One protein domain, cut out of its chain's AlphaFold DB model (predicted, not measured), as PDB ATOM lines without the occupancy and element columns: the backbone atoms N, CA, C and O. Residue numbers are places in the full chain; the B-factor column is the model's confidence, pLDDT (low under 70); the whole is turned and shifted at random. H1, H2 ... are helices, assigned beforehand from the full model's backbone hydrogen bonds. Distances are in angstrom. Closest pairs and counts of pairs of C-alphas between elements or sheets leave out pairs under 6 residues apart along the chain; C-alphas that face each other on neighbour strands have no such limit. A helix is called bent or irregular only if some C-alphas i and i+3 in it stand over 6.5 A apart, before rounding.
ATOM      1  N   THR A 247     155.391 207.851  85.526       76.25
ATOM      2  CA  THR A 247     154.681 207.448  86.746       76.25
ATOM      3  C   THR A 247     154.128 206.029  86.650       76.25
ATOM      4  O   THR A 247     154.240 205.282  87.613       76.25
ATOM      5  N   THR A 248     153.636 205.607  85.484       79.06
ATOM      6  CA  THR A 248     153.117 204.250  85.251       79.06
ATOM      7  C   THR A 248     154.210 203.192  85.380       79.06
ATOM      8  O   THR A 248     153.992 202.155  86.003       79.06
ATOM      9  N   ASN A 249     155.414 203.465  84.865       79.69
ATOM     10  CA  ASN A 249     156.552 202.551  85.001       79.69
ATOM     11  C   ASN A 249     157.021 202.432  86.459       79.69
ATOM     12  O   ASN A 249     157.337 201.334  86.913       79.69
ATOM     13  N   ILE A 250     157.022 203.544  87.202       81.50
ATOM     14  CA  ILE A 250     157.345 203.552  88.636       81.50
ATOM     15  C   ILE A 250     156.288 202.770  89.423       81.50
ATOM     16  O   ILE A 250     156.641 201.908  90.224       81.50
ATOM     17  N   SER A 251     155.000 203.016  89.173       83.75
ATOM     18  CA  SER A 251     153.904 202.285  89.814       83.75
ATOM     19  C   SER A 251     153.976 200.787  89.532       83.75
ATOM     20  O   SER A 251     153.810 199.995  90.455       83.75
ATOM     21  N   LYS A 252     154.283 200.389  88.290       86.56
ATOM     22  CA  LYS A 252     154.477 198.980  87.930       86.56
ATOM     23  C   LYS A 252     155.641 198.359  88.700       86.56
ATOM     24  O   LYS A 252     155.463 197.311  89.305       86.56
ATOM     25  N   PHE A 253     156.792 199.027  88.736       86.75
ATOM     26  CA  PHE A 253     157.945 198.560  89.506       86.75
ATOM     27  C   PHE A 253     157.614 198.372  90.997       86.75
ATOM     28  O   PHE A 253     157.939 197.337  91.574       86.75
ATOM     29  N   LEU A 254     156.934 199.344  91.617       84.31
ATOM     30  CA  LEU A 254     156.518 199.251  93.020       84.31
ATOM     31  C   LEU A 254     155.512 198.117  93.249       84.31
ATOM     32  O   LEU A 254     155.613 197.404  94.245       84.31
ATOM     33  N   ASN A 255     154.569 197.928  92.325       87.88
ATOM     34  CA  ASN A 255     153.629 196.818  92.376       87.88
ATOM     35  C   ASN A 255     154.357 195.472  92.295       87.88
ATOM     36  O   ASN A 255     154.126 194.615  93.138       87.88
ATOM     37  N   ASP A 256     155.274 195.301  91.344       87.12
ATOM     38  CA  ASP A 256     156.031 194.056  91.173       87.12
ATOM     39  C   ASP A 256     156.905 193.743  92.403       87.12
ATOM     40  O   ASP A 256     157.067 192.581  92.781       87.12
ATOM     41  N   LEU A 257     157.424 194.781  93.067       84.38
ATOM     42  CA  LEU A 257     158.185 194.659  94.309       84.38
ATOM     43  C   LEU A 257     157.311 194.214  95.495       84.38
ATOM     44  O   LEU A 257     157.716 193.350  96.273       84.38
ATOM     45  N   LEU A 258     156.126 194.811  95.651       83.81
ATOM     46  CA  LEU A 258     155.257 194.607  96.817       83.81
ATOM     47  C   LEU A 258     154.296 193.421  96.664       83.81
ATOM     48  O   LEU A 258     153.910 192.814  97.666       83.81
ATOM     49  N   ALA A 259     153.921 193.063  95.435       87.00
ATOM     50  CA  ALA A 259     152.913 192.046  95.151       87.00
ATOM     51  C   ALA A 259     153.213 190.679  95.787       87.00
ATOM     52  O   ALA A 259     152.292 190.114  96.372       87.00
ATOM     53  N   PRO A 260     154.448 190.134  95.774       87.25
ATOM     54  CA  PRO A 260     154.719 188.841  96.408       87.25
ATOM     55  C   PRO A 260     154.423 188.842  97.912       87.25
ATOM     56  O   PRO A 260     153.911 187.861  98.452       87.25
ATOM     57  N   LEU A 261     154.722 189.956  98.584       85.25
ATOM     58  CA  LEU A 261     154.462 190.131 100.007       85.25
ATOM     59  C   LEU A 261     152.964 190.308 100.274       85.25
ATOM     60  O   LEU A 261     152.395 189.620 101.121       85.25
ATOM     61  N   PHE A 262     152.322 191.187  99.506       87.31
ATOM     62  CA  PHE A 262     150.893 191.463  99.599       87.31
ATOM     63  C   PHE A 262     150.038 190.218  99.337       87.31
ATOM     64  O   PHE A 262     149.155 189.892 100.128       87.31
ATOM     65  N   LEU A 263     150.334 189.472  98.272       85.62
ATOM     66  CA  LEU A 263     149.610 188.254  97.905       85.62
ATOM     67  C   LEU A 263     149.760 187.150  98.953       85.62
ATOM     68  O   LEU A 263     148.832 186.369  99.147       85.62
ATOM     69  N   LYS A 264     150.898 187.085  99.653       84.25
ATOM     70  CA  LYS A 264     151.073 186.132 100.752       84.25
ATOM     71  C   LYS A 264     150.095 186.417 101.895       84.25
ATOM     72  O   LYS A 264     149.411 185.503 102.333       84.25
ATOM     73  N   VAL A 265     150.006 187.672 102.337       84.69
ATOM     74  CA  VAL A 265     149.146 188.075 103.467       84.69
ATOM     75  C   VAL A 265     147.660 188.035 103.094       84.69
ATOM     76  O   VAL A 265     146.814 187.611 103.881       84.69
ATOM     77  N   THR A 266     147.320 188.456 101.877       83.44
ATOM     78  CA  THR A 266     145.919 188.517 101.433       83.44
ATOM     79  C   THR A 266     145.292 187.148 101.217       83.44
ATOM     80  O   THR A 266     144.105 186.996 101.467       83.44
ATOM     81  N   ARG A 267     146.063 186.111 100.866       80.56
ATOM     82  CA  ARG A 267     145.530 184.737 100.768       80.56
ATOM     83  C   ARG A 267     144.879 184.240 102.063       80.56
ATOM     84  O   ARG A 267     143.939 183.447 101.991       80.56
ATOM     85  N   GLU A 268     145.377 184.705 103.207       78.88
ATOM     86  CA  GLU A 268     144.915 184.315 104.543       78.88
ATOM     87  C   GLU A 268     143.790 185.214 105.071       78.88
ATOM     88  O   GLU A 268     143.003 184.783 105.905       78.88
ATOM     89  N   THR A 269     143.698 186.457 104.592       81.94
ATOM     90  CA  THR A 269     142.834 187.489 105.192       81.94
ATOM     91  C   THR A 269     141.712 187.973 104.280       81.94
ATOM     92  O   THR A 269     140.758 188.578 104.764       81.94
ATOM     93  N   THR A 270     141.792 187.717 102.972       85.94
ATOM     94  CA  THR A 270     140.794 188.167 102.001       85.94
ATOM     95  C   THR A 270     140.477 187.099 100.953       85.94
ATOM     96  O   THR A 270     141.150 186.072 100.810       85.94
ATOM     97  N   PHE A 271     139.394 187.339 100.216       86.94
ATOM     98  CA  PHE A 271     139.034 186.565  99.036       86.94
ATOM     99  C   PHE A 271     139.686 187.200  97.815       86.94
ATOM    100  O   PHE A 271     139.555 188.400  97.576       86.94
ATOM    101  N   THR A 272     140.413 186.396  97.048       83.38
ATOM    102  CA  THR A 272     141.196 186.903  95.911       83.38
ATOM    103  C   THR A 272     140.362 187.079  94.643       83.38
ATOM    104  O   THR A 272     140.701 187.894  93.787       83.38
ATOM    105  N   ASN A 273     139.279 186.314  94.510       85.31
ATOM    106  CA  ASN A 273     138.307 186.396  93.423       85.31
ATOM    107  C   ASN A 273     136.995 185.697  93.829       85.31
ATOM    108  O   ASN A 273     136.896 185.113  94.910       85.31
ATOM    109  N   SER A 274     135.993 185.744  92.950       87.56
ATOM    110  CA  SER A 274     134.675 185.140  93.182       87.56
ATOM    111  C   SER A 274     134.724 183.621  93.367       87.56
ATOM    112  O   SER A 274     133.992 183.087  94.191       87.56
ATOM    113  N   ILE A 275     135.611 182.917  92.658       91.19
ATOM    114  CA  ILE A 275     135.751 181.458  92.771       91.19
ATOM    115  C   ILE A 275     136.369 181.077  94.126       91.19
ATOM    116  O   ILE A 275     135.909 180.138  94.772       91.19
ATOM    117  N   ASP A 276     137.389 181.812  94.576       87.50
ATOM    118  CA  ASP A 276     138.019 181.644  95.896       87.50
ATOM    119  C   ASP A 276     137.014 181.901  97.030       87.50
ATOM    120  O   ASP A 276     136.975 181.148  98.001       87.50
ATOM    121  N   LEU A 277     136.152 182.913  96.875       90.75
ATOM    122  CA  LEU A 277     135.060 183.192  97.809       90.75
ATOM    123  C   LEU A 277     134.096 182.008  97.931       90.75
ATOM    124  O   LEU A 277     133.859 181.541  99.044       90.75
ATOM    125  N   VAL A 278     133.571 181.509  96.808       92.44
ATOM    126  CA  VAL A 278     132.600 180.402  96.814       92.44
ATOM    127  C   VAL A 278     133.207 179.155  97.454       92.44
ATOM    128  O   VAL A 278     132.616 178.608  98.378       92.44
ATOM    129  N   ARG A 279     134.428 178.765  97.069       91.31
ATOM    130  CA  ARG A 279     135.104 177.584  97.640       91.31
ATOM    131  C   ARG A 279     135.333 177.694  99.146       91.31
ATOM    132  O   ARG A 279     135.178 176.716  99.873       91.31
ATOM    133  N   LYS A 280     135.733 178.876  99.625       89.44
ATOM    134  CA  LYS A 280     135.935 179.113 101.062       89.44
ATOM    135  C   LYS A 280     134.605 179.106 101.820       89.44
ATOM    136  O   LYS A 280     134.569 178.559 102.917       89.44
ATOM    137  N   LEU A 281     133.529 179.645 101.242       90.62
ATOM    138  CA  LEU A 281     132.183 179.586 101.825       90.62
ATOM    139  C   LEU A 281     131.627 178.158 101.867       90.62
ATOM    140  O   LEU A 281     131.082 177.763 102.890       90.62
ATOM    141  N   GLU A 282     131.804 177.374 100.803       92.12
ATOM    142  CA  GLU A 282     131.418 175.956 100.763       92.12
ATOM    143  C   GLU A 282     132.146 175.160 101.840       92.12
ATOM    144  O   GLU A 282     131.519 174.417 102.591       92.12
ATOM    145  N   LYS A 283     133.461 175.365 101.977       91.88
ATOM    146  CA  LYS A 283     134.231 174.750 103.058       91.88
ATOM    147  C   LYS A 283     133.704 175.171 104.433       91.88
ATOM    148  O   LYS A 283     133.480 174.318 105.278       91.88
ATOM    149  N   TYR A 284     133.452 176.464 104.636       91.12
ATOM    150  CA  TYR A 284     132.895 176.991 105.886       91.12
ATOM    151  C   TYR A 284     131.519 176.382 106.216       91.12
ATOM    152  O   TYR A 284     131.203 176.147 107.380       91.12
ATOM    153  N   ALA A 285     130.719 176.081 105.188       91.75
ATOM    154  CA  ALA A 285     129.450 175.372 105.316       91.75
ATOM    155  C   ALA A 285     129.643 173.898 105.707       91.75
ATOM    156  O   ALA A 285     128.995 173.430 106.639       91.75
ATOM    157  N   ILE A 286     130.544 173.182 105.020       94.38
ATOM    158  CA  ILE A 286     130.875 171.771 105.289       94.38
ATOM    159  C   ILE A 286     131.426 171.596 106.707       94.38
ATOM    160  O   ILE A 286     131.059 170.646 107.394       94.38
ATOM    161  N   ASP A 287     132.244 172.545 107.162       94.56
ATOM    162  CA  ASP A 287     132.805 172.581 108.516       94.56
ATOM    163  C   ASP A 287     131.728 172.898 109.589       94.56
ATOM    164  O   ASP A 287     132.025 172.947 110.783       94.56
ATOM    165  N   GLY A 288     130.463 173.091 109.188       92.75
ATOM    166  CA  GLY A 288     129.311 173.252 110.077       92.75
ATOM    167  C   GLY A 288     129.121 174.667 110.625       92.75
ATOM    168  O   GLY A 288     128.324 174.869 111.540       92.75
ATOM    169  N   HIS A 289     129.837 175.659 110.089       91.06
ATOM    170  CA  HIS A 289     129.765 177.038 110.578       91.06
ATOM    171  C   HIS A 289     128.603 177.848 109.986       91.06
ATOM    172  O   HIS A 289     128.252 178.896 110.533       91.06
ATOM    173  N   LEU A 290     127.995 177.385 108.887       91.38
ATOM    174  CA  LEU A 290     126.754 177.959 108.362       91.38
ATOM    175  C   LEU A 290     125.556 177.177 108.895       91.38
ATOM    176  O   LEU A 290     125.355 176.012 108.560       91.38
ATOM    177  N   MET A 291     124.744 177.843 109.709       89.62
ATOM    178  CA  MET A 291     123.491 177.315 110.235       89.62
ATOM    179  C   MET A 291     122.313 177.944 109.490       89.62
ATOM    180  O   MET A 291     122.432 178.996 108.864       89.62
ATOM    181  N   THR A 292     121.131 177.349 109.612       86.56
ATOM    182  CA  THR A 292     119.884 177.917 109.066       86.56
ATOM    183  C   THR A 292     119.522 179.278 109.671       86.56
ATOM    184  O   THR A 292     118.723 180.012 109.101       86.56
ATOM    185  N   THR A 293     120.124 179.630 110.809       91.38
ATOM    186  CA  THR A 293     119.983 180.920 111.496       91.38
ATOM    187  C   THR A 293     121.057 181.942 111.108       91.38
ATOM    188  O   THR A 293     121.051 183.061 111.625       91.38
ATOM    189  N   THR A 294     122.002 181.588 110.230       90.06
ATOM    190  CA  THR A 294     123.080 182.490 109.815       90.06
ATOM    191  C   THR A 294     122.547 183.589 108.896       90.06
ATOM    192  O   THR A 294     122.004 183.319 107.827       90.06
ATOM    193  N   ASN A 295     122.762 184.847 109.287       90.69
ATOM    194  CA  ASN A 295     122.394 186.020 108.496       90.69
ATOM    195  C   ASN A 295     123.588 186.541 107.691       90.69
ATOM    196  O   ASN A 295     124.692 186.677 108.221       90.69
ATOM    197  N   ILE A 308     140.396 207.195 100.177       84.12
ATOM    198  CA  ILE A 308     141.619 206.721 100.840       84.12
ATOM    199  C   ILE A 308     142.425 207.932 101.357       84.12
ATOM    200  O   ILE A 308     142.956 208.712 100.555       84.12
ATOM    201  N   PRO A 309     142.582 208.102 102.687       87.38
ATOM    202  CA  PRO A 309     143.353 209.205 103.238       87.38
ATOM    203  C   PRO A 309     144.831 208.992 102.914       87.38
ATOM    204  O   PRO A 309     145.429 207.998 103.320       87.38
ATOM    205  N   ARG A 310     145.446 209.939 102.196       82.50
ATOM    206  CA  ARG A 310     146.821 209.782 101.683       82.50
ATOM    207  C   ARG A 310     147.836 209.446 102.779       82.50
ATOM    208  O   ARG A 310     148.635 208.534 102.607       82.50
ATOM    209  N   ILE A 311     147.785 210.156 103.910       84.44
ATOM    210  CA  ILE A 311     148.701 209.932 105.041       84.44
ATOM    211  C   ILE A 311     148.439 208.566 105.683       84.44
ATOM    212  O   ILE A 311     149.374 207.788 105.853       84.44
ATOM    213  N   GLY A 312     147.172 208.248 105.963       86.62
ATOM    214  CA  GLY A 312     146.794 206.961 106.549       86.62
ATOM    215  C   GLY A 312     147.185 205.778 105.661       86.62
ATOM    216  O   GLY A 312     147.665 204.769 106.163       86.62
ATOM    217  N   ALA A 313     147.079 205.918 104.338       87.12
ATOM    218  CA  ALA A 313     147.514 204.899 103.388       87.12
ATOM    219  C   ALA A 313     149.034 204.681 103.410       87.12
ATOM    220  O   ALA A 313     149.488 203.539 103.372       87.12
ATOM    221  N   LEU A 314     149.823 205.758 103.501       86.12
ATOM    222  CA  LEU A 314     151.281 205.661 103.613       86.12
ATOM    223  C   LEU A 314     151.707 205.030 104.941       86.12
ATOM    224  O   LEU A 314     152.594 204.179 104.947       86.12
ATOM    225  N   GLN A 315     151.056 205.398 106.045       88.56
ATOM    226  CA  GLN A 315     151.290 204.791 107.358       88.56
ATOM    227  C   GLN A 315     150.921 203.306 107.352       88.56
ATOM    228  O   GLN A 315     151.729 202.477 107.758       88.56
ATOM    229  N   ALA A 316     149.751 202.954 106.813       88.31
ATOM    230  CA  ALA A 316     149.321 201.567 106.682       88.31
ATOM    231  C   ALA A 316     150.296 200.750 105.825       88.31
ATOM    232  O   ALA A 316     150.630 199.626 106.189       88.31
ATOM    233  N   LEU A 317     150.798 201.317 104.723       88.19
ATOM    234  CA  LEU A 317     151.817 200.676 103.893       88.19
ATOM    235  C   LEU A 317     153.138 200.494 104.652       88.19
ATOM    236  O   LEU A 317     153.725 199.416 104.582       88.19
ATOM    237  N   ALA A 318     153.598 201.511 105.384       84.56
ATOM    238  CA  ALA A 318     154.815 201.431 106.186       84.56
ATOM    239  C   ALA A 318     154.702 200.338 107.259       84.56
ATOM    240  O   ALA A 318     155.545 199.444 107.304       84.56
ATOM    241  N   SER A 319     153.614 200.335 108.034       86.94
ATOM    242  CA  SER A 319     153.345 199.304 109.042       86.94
ATOM    243  C   SER A 319     153.171 197.914 108.424       86.94
ATOM    244  O   SER A 319     153.627 196.925 108.992       86.94
ATOM    245  N   PHE A 320     152.542 197.813 107.248       87.38
ATOM    246  CA  PHE A 320     152.418 196.553 106.514       87.38
ATOM    247  C   PHE A 320     153.795 196.000 106.129       87.38
ATOM    248  O   PHE A 320     154.097 194.831 106.372       87.38
ATOM    249  N   VAL A 321     154.649 196.843 105.552       84.69
ATOM    250  CA  VAL A 321     156.007 196.462 105.159       84.69
ATOM    251  C   VAL A 321     156.845 196.084 106.379       84.69
ATOM    252  O   VAL A 321     157.504 195.048 106.352       84.69
ATOM    253  N   GLU A 322     156.802 196.869 107.452       82.62
ATOM    254  CA  GLU A 322     157.529 196.592 108.695       82.62
ATOM    255  C   GLU A 322     157.117 195.247 109.300       82.62
ATOM    256  O   GLU A 322     157.970 194.426 109.634       82.62
ATOM    257  N   LYS A 323     155.809 194.980 109.361       85.31
ATOM    258  CA  LYS A 323     155.269 193.758 109.957       85.31
ATOM    259  C   LYS A 323     155.586 192.498 109.152       85.31
ATOM    260  O   LYS A 323     155.790 191.439 109.741       85.31
ATOM    261  N   TYR A 324     155.566 192.581 107.820       82.94
ATOM    262  CA  TYR A 324     155.606 191.385 106.970       82.94
ATOM    263  C   TYR A 324     156.908 191.214 106.170       82.94
ATOM    264  O   TYR A 324     157.167 190.113 105.669       82.94
ATOM    265  N   SER A 325     157.761 192.237 106.058       79.81
ATOM    266  CA  SER A 325     159.097 192.076 105.469       79.81
ATOM    267  C   SER A 325     160.021 191.303 106.421       79.81
ATOM    268  O   SER A 325     160.031 191.514 107.630       79.81
TER     269      SER A 325
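This is residues 247 to 295 and 308 to 325 of the 347 residues of the protein "Hypothetical protein" of Adineta ricciae (UniProt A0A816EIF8). This is a drawn-out, open model with no packed core: the bent helix H1 and then H2 follow one another along the longest axis, and H3 lies off to one side of H1, about perpendicular to its second arm, H1b, and near it at Tyr 324. No two of the helices touch, and a looping tail of residues 287 to 295 follows H2. The printed part has 67 residues with three named helices, in the order H1, H2, H3, and no named strand; the class is all helix. The whole is extended, with a radius of gyration of the C-alphas of 16.9 A, and spans 49 by 22 by 22 A.

Find C-alpha 247 at (154.681, 207.448, 86.746); here H1 begins, residues 247 to 269, assigned as one helix by its hydrogen bonds but bent, with C-alphas 257 and 260 7.1 A apart. Its first arm, H1a, takes residues 247 to 257 and is 15.3 A long; its second, H1b, takes residues 260 to 269 and is 14.8 A long. Go on to C-alpha 274 at (134.675, 185.140, 93.182), where H2 begins; it takes residues 274 to 286 and is 18.4 A long. Past the cut, H3 takes residues 310 to 324, is 21.1 A long, and ends with C-alpha 324 at (155.606, 191.385, 106.970).

Look first at the bend, where the lines of H1a and H1b stand at a steep tilt of 66 degrees. Beyond H1b, residues 270 to 273 form a tight link to H2, yet H1b and H2 are apart. H1b and H3 are close but not clearly touching: their closest C-alphas, those of Leu 261 and Tyr 324, are 7.2 A apart. The lines of these two stand at 89 degrees, about perpendicular, with their centres 14.7 A apart. H3 is apart from H1a and from H2, and H1a is apart from H2. In the backbones of H1a, H2 and H3 every O i to N i+4 pair is within hydrogen-bond range; in H1b 5 of 6 are.

The two C-alphas farthest apart are those of Thr 247 and Thr 292, at 50.8 A. Residues 247 to 257, 283 to 288 and 308 to 316 stand free. Look for the cut after residue 295: residues 296 to 307 are not printed, and C-alphas 295 and 308 are 29.3 A apart across it. The link from H2 to H3 runs across this cut. The mean pLDDT of the printed part is 86.7, and no printed residue is under 70.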